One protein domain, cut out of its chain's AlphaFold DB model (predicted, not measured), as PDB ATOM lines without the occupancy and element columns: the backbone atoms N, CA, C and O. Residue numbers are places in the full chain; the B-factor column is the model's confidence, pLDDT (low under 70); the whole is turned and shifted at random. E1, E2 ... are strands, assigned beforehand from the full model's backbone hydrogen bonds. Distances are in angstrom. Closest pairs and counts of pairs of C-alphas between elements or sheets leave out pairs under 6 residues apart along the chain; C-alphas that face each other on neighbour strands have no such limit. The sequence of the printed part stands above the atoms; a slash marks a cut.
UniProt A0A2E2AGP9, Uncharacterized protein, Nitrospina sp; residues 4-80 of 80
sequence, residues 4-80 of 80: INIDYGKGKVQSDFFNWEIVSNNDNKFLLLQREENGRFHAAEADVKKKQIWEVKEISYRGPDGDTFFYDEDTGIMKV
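What this domain is: This is residues 4 to 80 of the 80 residues of an uncharacterized protein of Nitrospina sp (UniProt A0A2E2AGP9). A six-stranded sheet, E1 to E6, is strongly twisted and curled like part of a barrel, folding back at E3 so that E1 and E2 partly face E4, E5 and E6. The small hairpin E7 and E8 packs over E4 and E5, a second, much smaller layer of a sandwich. The printed part has 77 residues and no named helix; its eight strands follow in the order E1 to E8, and the class is all strand. The large sheet runs E1, E2, E3, E4, E5, E6 and the small one E7, E8, both antiparallel. The whole is compact and rounded, with a radius of gyration of the C-alphas of 11.6 A and spans of 31 by 29 by 21 A.

How they stand to each other: Edge strand E1, residues 4 to 7, forms a hairpin with E2, residues 12 to 15, with N 7 and O 12 at 2.8 A. E3, residues 19 to 26, bends by 66 degrees at residue 23; its pairing is staggered, with E2 over residues 19 to 21 and with E4, residues 29 to 35, over residues 21 to 26. N 20 and O 13 are 2.8 A apart, and N 31 and O 24 are 2.9 A apart. E4 is antiparallel to E5, residues 41 to 47, at 158 degrees, with N 32 and O 44 at 2.8 A. E5 pairs with the other edge strand, E6, residues 52 to 56, where N 47 and O 52 are 2.8 A apart. E1 to E6 form a meander, each strand the antiparallel neighbour of the one before. They are also a folded sheet, bent back on itself: E1 and E2 face E4, E5 and E6, with E3 as the hinge. The closest C-alphas of E2 and E6 are those of Ser 15 and Ile 53, 7.7 A apart. E7, residues 69 to 72, and E8, residues 76 to 79, form a hairpin with N 70 and O 78 at 2.8 A. The two sheets make a sandwich, two sheets face to face, their best planes 22 degrees apart. The closest C-alphas of E5 and E8 are those of Phe 41 and Gly 76, 5.2 A apart. E6 and E7 are apart.

Where its parts are: E1 begins at C-alpha 4, (-0.639, 35.863, 45.206). E3 spans 19.4 A, E4 20.0 A and E5 20.1 A from first to last C-alpha. E5 begins at C-alpha 41, (11.949, 51.864, 40.455). E8 ends at C-alpha 79, (23.769, 47.218, 48.758).

The domain as a whole: The two C-alphas farthest apart, those of Asn 38 and Asp 65, are 33.1 A apart. The printed part has no cut. The link from E6 to E7, residues 57 to 68, is long; the others are tight. The mean pLDDT of the printed part is 94.2, and no printed residue is under 70.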
ATOM      1  N   ILE A   4       0.157  36.821  45.980       96.50
ATOM      2  CA  ILE A   4      -0.639  35.863  45.206       96.50
ATOM      3  C   ILE A   4       0.196  34.621  44.898       96.50
ATOM      4  O   ILE A   4      -0.245  33.497  45.134       96.50
ATOM      5  N   ASN A   5       1.413  34.823  44.391       96.25
ATOM      6  CA  ASN A   5       2.305  33.745  43.982       96.25
ATOM      7  C   ASN A   5       3.778  34.127  44.186       96.25
ATOM      8  O   ASN A   5       4.139  35.300  44.108       96.25
ATOM      9  N   ILE A   6       4.629  33.127  44.414       96.38
ATOM     10  CA  ILE A   6       6.085  33.282  44.480       96.38
ATOM     11  C   ILE A   6       6.708  32.253  43.538       96.38
ATOM     12  O   ILE A   6       6.570  31.050  43.749       96.38
ATOM     13  N   ASP A   7       7.416  32.730  42.517       95.56
ATOM     14  CA  ASP A   7       8.231  31.904  41.629       95.56
ATOM     15  C   ASP A   7       9.696  32.009  42.065       95.56
ATOM     16  O   ASP A   7      10.435  32.905  41.654       95.56
ATOM     17  N   TYR A   8      10.113  31.079  42.927       91.75
ATOM     18  CA  TYR A   8      11.492  31.000  43.413       91.75
ATOM     19  C   TYR A   8      12.498  30.691  42.299       91.75
ATOM     20  O   TYR A   8      13.643  31.121  42.390       91.75
ATOM     21  N   GLY A   9      12.085  29.977  41.245       93.88
ATOM     22  CA  GLY A   9      12.965  29.633  40.126       93.88
ATOM     23  C   GLY A   9      13.323  30.847  39.271       93.88
ATOM     24  O   GLY A   9      14.404  30.895  38.690       93.88
ATOM     25  N   LYS A  10      12.431  31.841  39.224       94.44
ATOM     26  CA  LYS A  10      12.645  33.108  38.509       94.44
ATOM     27  C   LYS A  10      12.972  34.288  39.422       94.44
ATOM     28  O   LYS A  10      13.179  35.385  38.913       94.44
ATOM     29  N   GLY A  11      12.977  34.089  40.740       95.19
ATOM     30  CA  GLY A  11      13.169  35.164  41.712       95.19
ATOM     31  C   GLY A  11      12.080  36.237  41.623       95.19
ATOM     32  O   GLY A  11      12.390  37.425  41.663       95.19
ATOM     33  N   LYS A  12      10.811  35.843  41.446       96.75
ATOM     34  CA  LYS A  12       9.690  36.783  41.278       96.75
ATOM     35  C   LYS A  12       8.593  36.576  42.318       96.75
ATOM     36  O   LYS A  12       8.265  35.445  42.677       96.75
ATOM     37  N   VAL A  13       7.974  37.672  42.753       96.94
ATOM     38  CA  VAL A  13       6.761  37.671  43.582       96.94
ATOM     39  C   VAL A  13       5.654  38.407  42.854       96.94
ATOM     40  O   VAL A  13       5.836  39.537  42.417       96.94
ATOM     41  N   GLN A  14       4.486  37.786  42.760       96.75
ATOM     42  CA  GLN A  14       3.291  38.413  42.219       96.75
ATOM     43  C   GLN A  14       2.406  38.904  43.367       96.75
ATOM     44  O   GLN A  14       2.030  38.120  44.245       96.75
ATOM     45  N   SER A  15       2.065  40.192  43.343       95.31
ATOM     46  CA  SER A  15       1.066  40.802  44.218       95.31
ATOM     47  C   SER A  15      -0.224  41.118  43.462       95.31
ATOM     48  O   SER A  15      -0.309  40.916  42.251       95.31
ATOM     49  N   ASP A  16      -1.218  41.644  44.180       91.94
ATOM     50  CA  ASP A  16      -2.493  42.106  43.612       91.94
ATOM     51  C   ASP A  16      -2.331  43.123  42.463       91.94
ATOM     52  O   ASP A  16      -3.195  43.204  41.592       91.94
ATOM     53  N   PHE A  17      -1.230  43.884  42.446       89.19
ATOM     54  CA  PHE A  17      -1.030  45.003  41.514       89.19
ATOM     55  C   PHE A  17       0.263  44.914  40.700       89.19
ATOM     56  O   PHE A  17       0.335  45.477  39.611       89.19
ATOM     57  N   PHE A  18       1.285  44.214  41.200       93.25
ATOM     58  CA  PHE A  18       2.635  44.287  40.645       93.25
ATOM     59  C   PHE A  18       3.323  42.922  40.585       93.25
ATOM     60  O   PHE A  18       3.037  42.011  41.363       93.25
ATOM     61  N   ASN A  19       4.290  42.817  39.674       95.19
ATOM     62  CA  ASN A  19       5.272  41.739  39.657       95.19
ATOM     63  C   ASN A  19       6.608  42.289  40.150       95.19
ATOM     64  O   ASN A  19       7.167  43.212  39.559       95.19
ATOM     65  N   TRP A  20       7.110  41.696  41.221       97.00
ATOM     66  CA  TRP A  20       8.311  42.108  41.927       97.00
ATOM     67  C   TRP A  20       9.455  41.149  41.649       97.00
ATOM     68  O   TRP A  20       9.248  39.942  41.533       97.00
ATOM     69  N   GLU A  21      10.667  41.676  41.603       97.38
ATOM     70  CA  GLU A  21      11.911  40.922  41.682       97.38
ATOM     71  C   GLU A  21      12.355  40.758  43.128       97.38
ATOM     72  O   GLU A  21      12.306  41.711  43.900       97.38
ATOM     73  N   ILE A  22      12.793  39.555  43.491       96.94
ATOM     74  CA  ILE A  22      13.385  39.280  44.796       96.94
ATOM     75  C   ILE A  22      14.852  39.690  44.731       96.94
ATOM     76  O   ILE A  22      15.673  38.978  44.160       96.94
ATOM     77  N   VAL A  23      15.174  40.831  45.336       96.25
ATOM     78  CA  VAL A  23      16.552  41.331  45.440       96.25
ATOM     79  C   VAL A  23      17.308  40.597  46.539       96.25
ATOM     80  O   VAL A  23      18.478  40.263  46.385       96.25
ATOM     81  N   SER A  24      16.635  40.332  47.658       95.56
ATOM     82  CA  SER A  24      17.220  39.607  48.781       95.56
ATOM     83  C   SER A  24      16.152  38.839  49.551       95.56
ATOM     84  O   SER A  24      14.997  39.262  49.634       95.56
ATOM     85  N   ASN A  25      16.549  37.712  50.137       94.25
ATOM     86  CA  ASN A  25      15.719  36.886  51.007       94.25
ATOM     87  C   ASN A  25      16.465  36.622  52.318       94.25
ATOM     88  O   ASN A  25      17.585  36.125  52.306       94.25
ATOM     89  N   ASN A  26      15.826  36.956  53.438       95.06
ATOM     90  CA  ASN A  26      16.309  36.655  54.778       95.06
ATOM     91  C   ASN A  26      15.155  36.061  55.591       95.06
ATOM     92  O   ASN A  26      14.232  36.775  55.977       95.06
ATOM     93  N   ASP A  27      15.167  34.746  55.796       90.88
ATOM     94  CA  ASP A  27      14.205  34.028  56.638       90.88
ATOM     95  C   ASP A  27      12.725  34.378  56.403       90.88
ATOM     96  O   ASP A  27      11.953  34.594  57.342       90.88
ATOM     97  N   ASN A  28      12.271  34.328  55.144       91.12
ATOM     98  CA  ASN A  28      10.889  34.644  54.730       91.12
ATOM     99  C   ASN A  28      10.550  36.143  54.769       91.12
ATOM    100  O   ASN A  28       9.384  36.512  54.601       91.12
ATOM    101  N   LYS A  29      11.550  37.004  54.973       95.81
ATOM    102  CA  LYS A  29      11.477  38.428  54.666       95.81
ATOM    103  C   LYS A  29      12.142  38.668  53.326       95.81
ATOM    104  O   LYS A  29      13.299  38.289  53.148       95.81
ATOM    105  N   PHE A  30      11.426  39.275  52.390       97.25
ATOM    106  CA  PHE A  30      12.005  39.632  51.098       97.25
ATOM    107  C   PHE A  30      12.199  41.132  50.993       97.25
ATOM    108  O   PHE A  30      11.349  41.900  51.443       97.25
ATOM    109  N   LEU A  31      13.286  41.506  50.333       97.56
ATOM    110  CA  LEU A  31      13.449  42.813  49.728       97.56
ATOM    111  C   LEU A  31      13.099  42.690  48.248       97.56
ATOM    112  O   LEU A  31      13.633  41.831  47.541       97.56
ATOM    113  N   LEU A  32      12.168  43.524  47.812       97.56
ATOM    114  CA  LEU A  32      11.540  43.463  46.509       97.56
ATOM    115  C   LEU A  32      11.819  44.736  45.715       97.56
ATOM    116  O   LEU A  32      11.801  45.832  46.272       97.56
ATOM    117  N   LEU A  33      12.018  44.577  44.411       97.31
ATOM    118  CA  LEU A  33      12.189  45.676  43.468       97.31
ATOM    119  C   LEU A  33      11.246  45.494  42.283       97.31
ATOM    120  O   LEU A  33      11.141  44.408  41.715       97.31
ATOM    121  N   GLN A  34      10.571  46.560  41.894       95.94
ATOM    122  CA  GLN A  34       9.805  46.629  40.660       95.94
ATOM    123  C   GLN A  34      10.353  47.787  39.825       95.94
ATOM    124  O   GLN A  34      10.880  48.758  40.362       95.94
ATOM    125  N   ARG A  35      10.283  47.640  38.501       93.50
ATOM    126  CA  ARG A  35      10.624  48.697  37.552       93.50
ATOM    127  C   ARG A  35       9.379  49.069  36.763       93.50
ATOM    128  O   ARG A  35       8.767  48.196  36.145       93.50
ATOM    129  N   GLU A  36       9.026  50.344  36.776       89.06
ATOM    130  CA  GLU A  36       7.937  50.899  35.985       89.06
ATOM    131  C   GLU A  36       8.343  51.112  34.522       89.06
ATOM    132  O   GLU A  36       9.520  51.237  34.175       89.06
ATOM    133  N   GLU A  37       7.344  51.215  33.643       86.75
ATOM    134  CA  GLU A  37       7.550  51.501  32.217       86.75
ATOM    135  C   GLU A  37       8.189  52.877  31.971       86.75
ATOM    136  O   GLU A  37       8.910  53.057  30.991       86.75
ATOM    137  N   ASN A  38       7.978  53.838  32.878       88.94
ATOM    138  CA  ASN A  38       8.605  55.163  32.827       88.94
ATOM    139  C   ASN A  38      10.100  55.146  33.218       88.94
ATOM    140  O   ASN A  38      10.757  56.183  33.160       88.94
ATOM    141  N   GLY A  39      10.631  53.983  33.610       88.19
ATOM    142  CA  GLY A  39      12.025  53.785  33.983       88.19
ATOM    143  C   GLY A  39      12.330  53.927  35.472       88.19
ATOM    144  O   GLY A  39      13.440  53.556  35.847       88.19
ATOM    145  N   ARG A  40      11.382  54.390  36.298       92.81
ATOM    146  CA  ARG A  40      11.542  54.482  37.756       92.81
ATOM    147  C   ARG A  40      11.444  53.120  38.421       92.81
ATOM    148  O   ARG A  40      10.845  52.183  37.890       92.81
ATOM    149  N   PHE A  41      12.029  53.031  39.601       95.12
ATOM    150  CA  PHE A  41      11.949  51.864  40.455       95.12
ATOM    151  C   PHE A  41      10.940  52.071  41.580       95.12
ATOM    152  O   PHE A  41      10.616  53.200  41.924       95.12
ATOM    153  N   HIS A  42      10.476  50.955  42.140       95.62
ATOM    154  CA  HIS A  42       9.762  50.870  43.410       95.62
ATOM    155  C   HIS A  42      10.400  49.800  44.276       95.62
ATOM    156  O   HIS A  42      10.660  48.691  43.803       95.62
ATOM    157  N   ALA A  43      10.599  50.104  45.553       96.94
ATOM    158  CA  ALA A  43      11.037  49.131  46.539       96.94
ATOM    159  C   ALA A  43       9.876  48.706  47.438       96.94
ATOM    160  O   ALA A  43       9.023  49.506  47.828       96.94
ATOM    161  N   ALA A  44       9.873  47.434  47.812       97.38
ATOM    162  CA  ALA A  44       8.944  46.911  48.795       97.38
ATOM    163  C   ALA A  44       9.625  45.891  49.701       97.38
ATOM    164  O   ALA A  44      10.601  45.239  49.333       97.38
ATOM    165  N   GLU A  45       9.075  45.718  50.890       97.31
ATOM    166  CA  GLU A  45       9.424  44.617  51.774       97.31
ATOM    167  C   GLU A  45       8.244  43.656  51.862       97.31
ATOM    168  O   GLU A  45       7.077  44.051  51.769       97.31
ATOM    169  N   ALA A  46       8.547  42.374  52.040       97.25
ATOM    170  CA  ALA A  46       7.528  41.352  52.177       97.25
ATOM    171  C   ALA A  46       7.761  40.470  53.395       97.25
ATOM    172  O   ALA A  46       8.887  40.099  53.711       97.25
ATOM    173  N   ASP A  47       6.668  40.066  54.033       96.38
ATOM    174  CA  ASP A  47       6.619  38.950  54.967       96.38
ATOM    175  C   ASP A  47       5.875  37.796  54.297       96.38
ATOM    176  O   ASP A  47       4.647  37.806  54.170       96.38
ATOM    177  N   VAL A  48       6.630  36.788  53.868       94.50
ATOM    178  CA  VAL A  48       6.097  35.633  53.141       94.50
ATOM    179  C   VAL A  48       5.225  34.764  54.039       94.50
ATOM    180  O   VAL A  48       4.205  34.250  53.581       94.50
ATOM    181  N   LYS A  49       5.561  34.647  55.331       94.50
ATOM    182  CA  LYS A  49       4.741  33.890  56.290       94.50
ATOM    183  C   LYS A  49       3.376  34.543  56.473       94.50
ATOM    184  O   LYS A  49       2.370  33.842  56.540       94.50
ATOM    185  N   LYS A  50       3.333  35.878  56.518       95.19
ATOM    186  CA  LYS A  50       2.086  36.652  56.598       95.19
ATOM    187  C   LYS A  50       1.427  36.896  55.239       95.19
ATOM    188  O   LYS A  50       0.314  37.408  55.210       95.19
ATOM    189  N   LYS A  51       2.088  36.533  54.134       94.88
ATOM    190  CA  LYS A  51       1.671  36.813  52.751       94.88
ATOM    191  C   LYS A  51       1.384  38.295  52.488       94.88
ATOM    192  O   LYS A  51       0.464  38.626  51.743       94.88
ATOM    193  N   GLN A  52       2.175  39.181  53.085       95.69
ATOM    194  CA  GLN A  52       2.001  40.631  52.979       95.69
ATOM    195  C   GLN A  52       3.221  41.295  52.350       95.69
ATOM    196  O   GLN A  52       4.351  40.904  52.625       95.69
ATOM    197  N   ILE A  53       2.968  42.320  51.542       97.31
ATOM    198  CA  ILE A  53       3.954  43.215  50.933       97.31
ATOM    199  C   ILE A  53       3.567  44.654  51.275       97.31
ATOM    200  O   ILE A  53       2.381  45.007  51.210       97.31
ATOM    201  N   TRP A  54       4.546  45.498  51.577       96.31
ATOM    202  CA  TRP A  54       4.373  46.942  51.703       96.31
ATOM    203  C   TRP A  54       5.503  47.669  50.976       96.31
ATOM    204  O   TRP A  54       6.667  47.293  51.084       96.31
ATOM    205  N   GLU A  55       5.142  48.698  50.217       95.38
ATOM    206  CA  GLU A  55       6.115  49.583  49.577       95.38
ATOM    207  C   GLU A  55       6.844  50.418  50.623       95.38
ATOM    208  O   GLU A  55       6.276  50.789  51.657       95.38
ATOM    209  N   VAL A  56       8.110  50.706  50.348       94.62
ATOM    210  CA  VAL A  56       8.981  51.451  51.250       94.62
ATOM    211  C   VAL A  56       9.672  52.582  50.506       94.62
ATOM    212  O   VAL A  56      10.071  52.440  49.355       94.62
ATOM    213  N   LYS A  57       9.833  53.716  51.194       91.19
ATOM    214  CA  LYS A  57      10.701  54.818  50.747       91.19
ATOM    215  C   LYS A  57      12.099  54.740  51.357       91.19
ATOM    216  O   LYS A  57      13.039  55.284  50.802       91.19
ATOM    217  N   GLU A  58      12.225  54.041  52.482       92.88
ATOM    218  CA  GLU A  58      13.484  53.752  53.162       92.88
ATOM    219  C   GLU A  58      13.507  52.268  53.529       92.88
ATOM    220  O   GLU A  58      12.524  51.742  54.058       92.88
ATOM    221  N   ILE A  59      14.617  51.585  53.245       93.88
ATOM    222  CA  ILE A  59      14.735  50.146  53.487       93.88
ATOM    223  C   ILE A  59      15.096  49.895  54.952       93.88
ATOM    224  O   ILE A  59      16.139  50.327  55.439       93.88
ATOM    225  N   SER A  60      14.241  49.146  55.645       91.94
ATOM    226  CA  SER A  60      14.479  48.649  57.006       91.94
ATOM    227  C   SER A  60      14.971  47.199  57.021       91.94
ATOM    228  O   SER A  60      15.495  46.720  58.031       91.94
ATOM    229  N   TYR A  61      14.810  46.495  55.902       94.38
ATOM    230  CA  TYR A  61      15.290  45.142  55.686       94.38
ATOM    231  C   TYR A  61      16.801  45.010  55.926       94.38
ATOM    232  O   TYR A  61      17.611  45.827  55.487       94.38
ATOM    233  N   ARG A  62      17.178  43.914  56.591       94.06
ATOM    234  CA  ARG A  62      18.568  43.488  56.771       94.06
ATOM    235  C   ARG A  62      18.801  42.201  56.002       94.06
ATOM    236  O   ARG A  62      17.997  41.268  56.104       94.06
ATOM    237  N   GLY A  63      19.902  42.157  55.259       93.38
ATOM    238  CA  GLY A  63      20.299  40.960  54.527       93.38
ATOM    239  C   GLY A  63      20.634  39.798  55.465       93.38
ATOM    240  O   GLY A  63      20.844  40.016  56.662       93.38
ATOM    241  N   PRO A  64      20.689  38.567  54.934       92.31
ATOM    242  CA  PRO A  64      21.010  37.377  55.723       92.31
ATOM    243  C   PRO A  64      22.373  37.483  56.426       92.31
ATOM    244  O   PRO A  64      22.509  37.028  57.557       92.31
ATOM    245  N   ASP A  65      23.337  38.176  55.812       92.56
ATOM    246  CA  ASP A  65      24.685  38.382  56.358       92.56
ATOM    247  C   ASP A  65      24.838  39.710  57.132       92.56
ATOM    248  O   ASP A  65      25.948  40.152  57.424       92.56
ATOM    249  N   GLY A  66      23.726  40.375  57.472       90.44
ATOM    250  CA  GLY A  66      23.732  41.689  58.129       90.44
ATOM    251  C   GLY A  66      23.855  42.878  57.171       90.44
ATOM    252  O   GLY A  66      24.022  44.011  57.621       90.44
ATOM    253  N   ASP A  67      23.733  42.626  55.867       93.06
ATOM    254  CA  ASP A  67      23.832  43.643  54.823       93.06
ATOM    255  C   ASP A  67      22.821  44.773  54.991       93.06
ATOM    256  O   ASP A  67      21.698  44.587  55.486       93.06
ATOM    257  N   THR A  68      23.217  45.943  54.501       94.75
ATOM    258  CA  THR A  68      22.390  47.140  54.500       94.75
ATOM    259  C   THR A  68      22.073  47.544  53.068       94.75
ATOM    260  O   THR A  68      22.839  47.266  52.148       94.75
ATOM    261  N   PHE A  69      20.906  48.146  52.864       94.94
ATOM    262  CA  PHE A  69      20.439  48.512  51.535       94.94
ATOM    263  C   PHE A  69      19.925  49.943  51.542       94.94
ATOM    264  O   PHE A  69      19.327  50.395  52.518       94.94
ATOM    265  N   PHE A  70      20.142  50.632  50.432       94.88
ATOM    266  CA  PHE A  70      19.612  51.955  50.154       94.88
ATOM    267  C   PHE A  70      18.726  51.895  48.912       94.88
ATOM    268  O   PHE A  70      18.985  51.103  48.004       94.88
ATOM    269  N   TYR A  71      17.681  52.717  48.888       95.50
ATOM    270  CA  TYR A  71      16.739  52.796  47.782       95.50
ATOM    271  C   TYR A  71      16.689  54.213  47.218       95.50
ATOM    272  O   TYR A  71      16.615  55.181  47.971       95.50
ATOM    273  N   ASP A  72      16.693  54.296  45.894       93.56
ATOM    274  CA  ASP A  72      16.548  55.517  45.117       93.56
ATOM    275  C   ASP A  72      15.645  55.247  43.903       93.56
ATOM    276  O   ASP A  72      15.753  54.204  43.257       93.56
ATOM    277  N   GLU A  73      14.728  56.165  43.595       92.62
ATOM    278  CA  GLU A  73      13.712  55.957  42.547       92.62
ATOM    279  C   GLU A  73      14.322  55.871  41.135       92.62
ATOM    280  O   GLU A  73      13.737  55.233  40.257       92.62
ATOM    281  N   ASP A  74      15.494  56.475  40.912       91.62
ATOM    282  CA  ASP A  74      16.154  56.509  39.603       91.62
ATOM    283  C   ASP A  74      17.097  55.313  39.398       91.62
ATOM    284  O   ASP A  74      17.260  54.820  38.277       91.62
ATOM    285  N   THR A  75      17.720  54.828  40.475       91.56
ATOM    286  CA  THR A  75      18.767  53.790  40.419       91.56
ATOM    287  C   THR A  75      18.373  52.447  41.038       91.56
ATOM    288  O   THR A  75      19.034  51.439  40.779       91.56
ATOM    289  N   GLY A  76      17.272  52.386  41.787       94.00
ATOM    290  CA  GLY A  76      16.747  51.174  42.408       94.00
ATOM    291  C   GLY A  76      17.365  50.882  43.775       94.00
ATOM    292  O   GLY A  76      17.512  51.770  44.610       94.00
ATOM    293  N   ILE A  77      17.669  49.608  44.041       95.56
ATOM    294  CA  ILE A  77      18.199  49.153  45.335       95.56
ATOM    295  C   ILE A  77      19.703  48.914  45.233       95.56
ATOM    296  O   ILE A  77      20.161  48.111  44.422       95.56
ATOM    297  N   MET A  78      20.459  49.557  46.118       94.12
ATOM    298  CA  MET A  78      21.908  49.425  46.234       94.12
ATOM    299  C   MET A  78      22.276  48.791  47.575       94.12
ATOM    300  O   MET A  78      21.761  49.189  48.618       94.12
ATOM    301  N   LYS A  79      23.180  47.810  47.551       92.19
ATOM    302  CA  LYS A  79      23.769  47.218  48.758       92.19
ATOM    303  C   LYS A  79      24.922  48.103  49.243       92.19
ATOM    304  O   LYS A  79      25.745  48.510  48.422       92.19
ATOM    305  N   VAL A  80      24.966  48.381  50.546       86.25
ATOM    306  CA  VAL A  80      25.974  49.219  51.223       86.25
ATOM    307  C   VAL A  80      26.736  48.393  52.246       86.25
ATOM    308  O   VAL A  80      26.065  47.669  53.025       86.25
TER     309      VAL A  80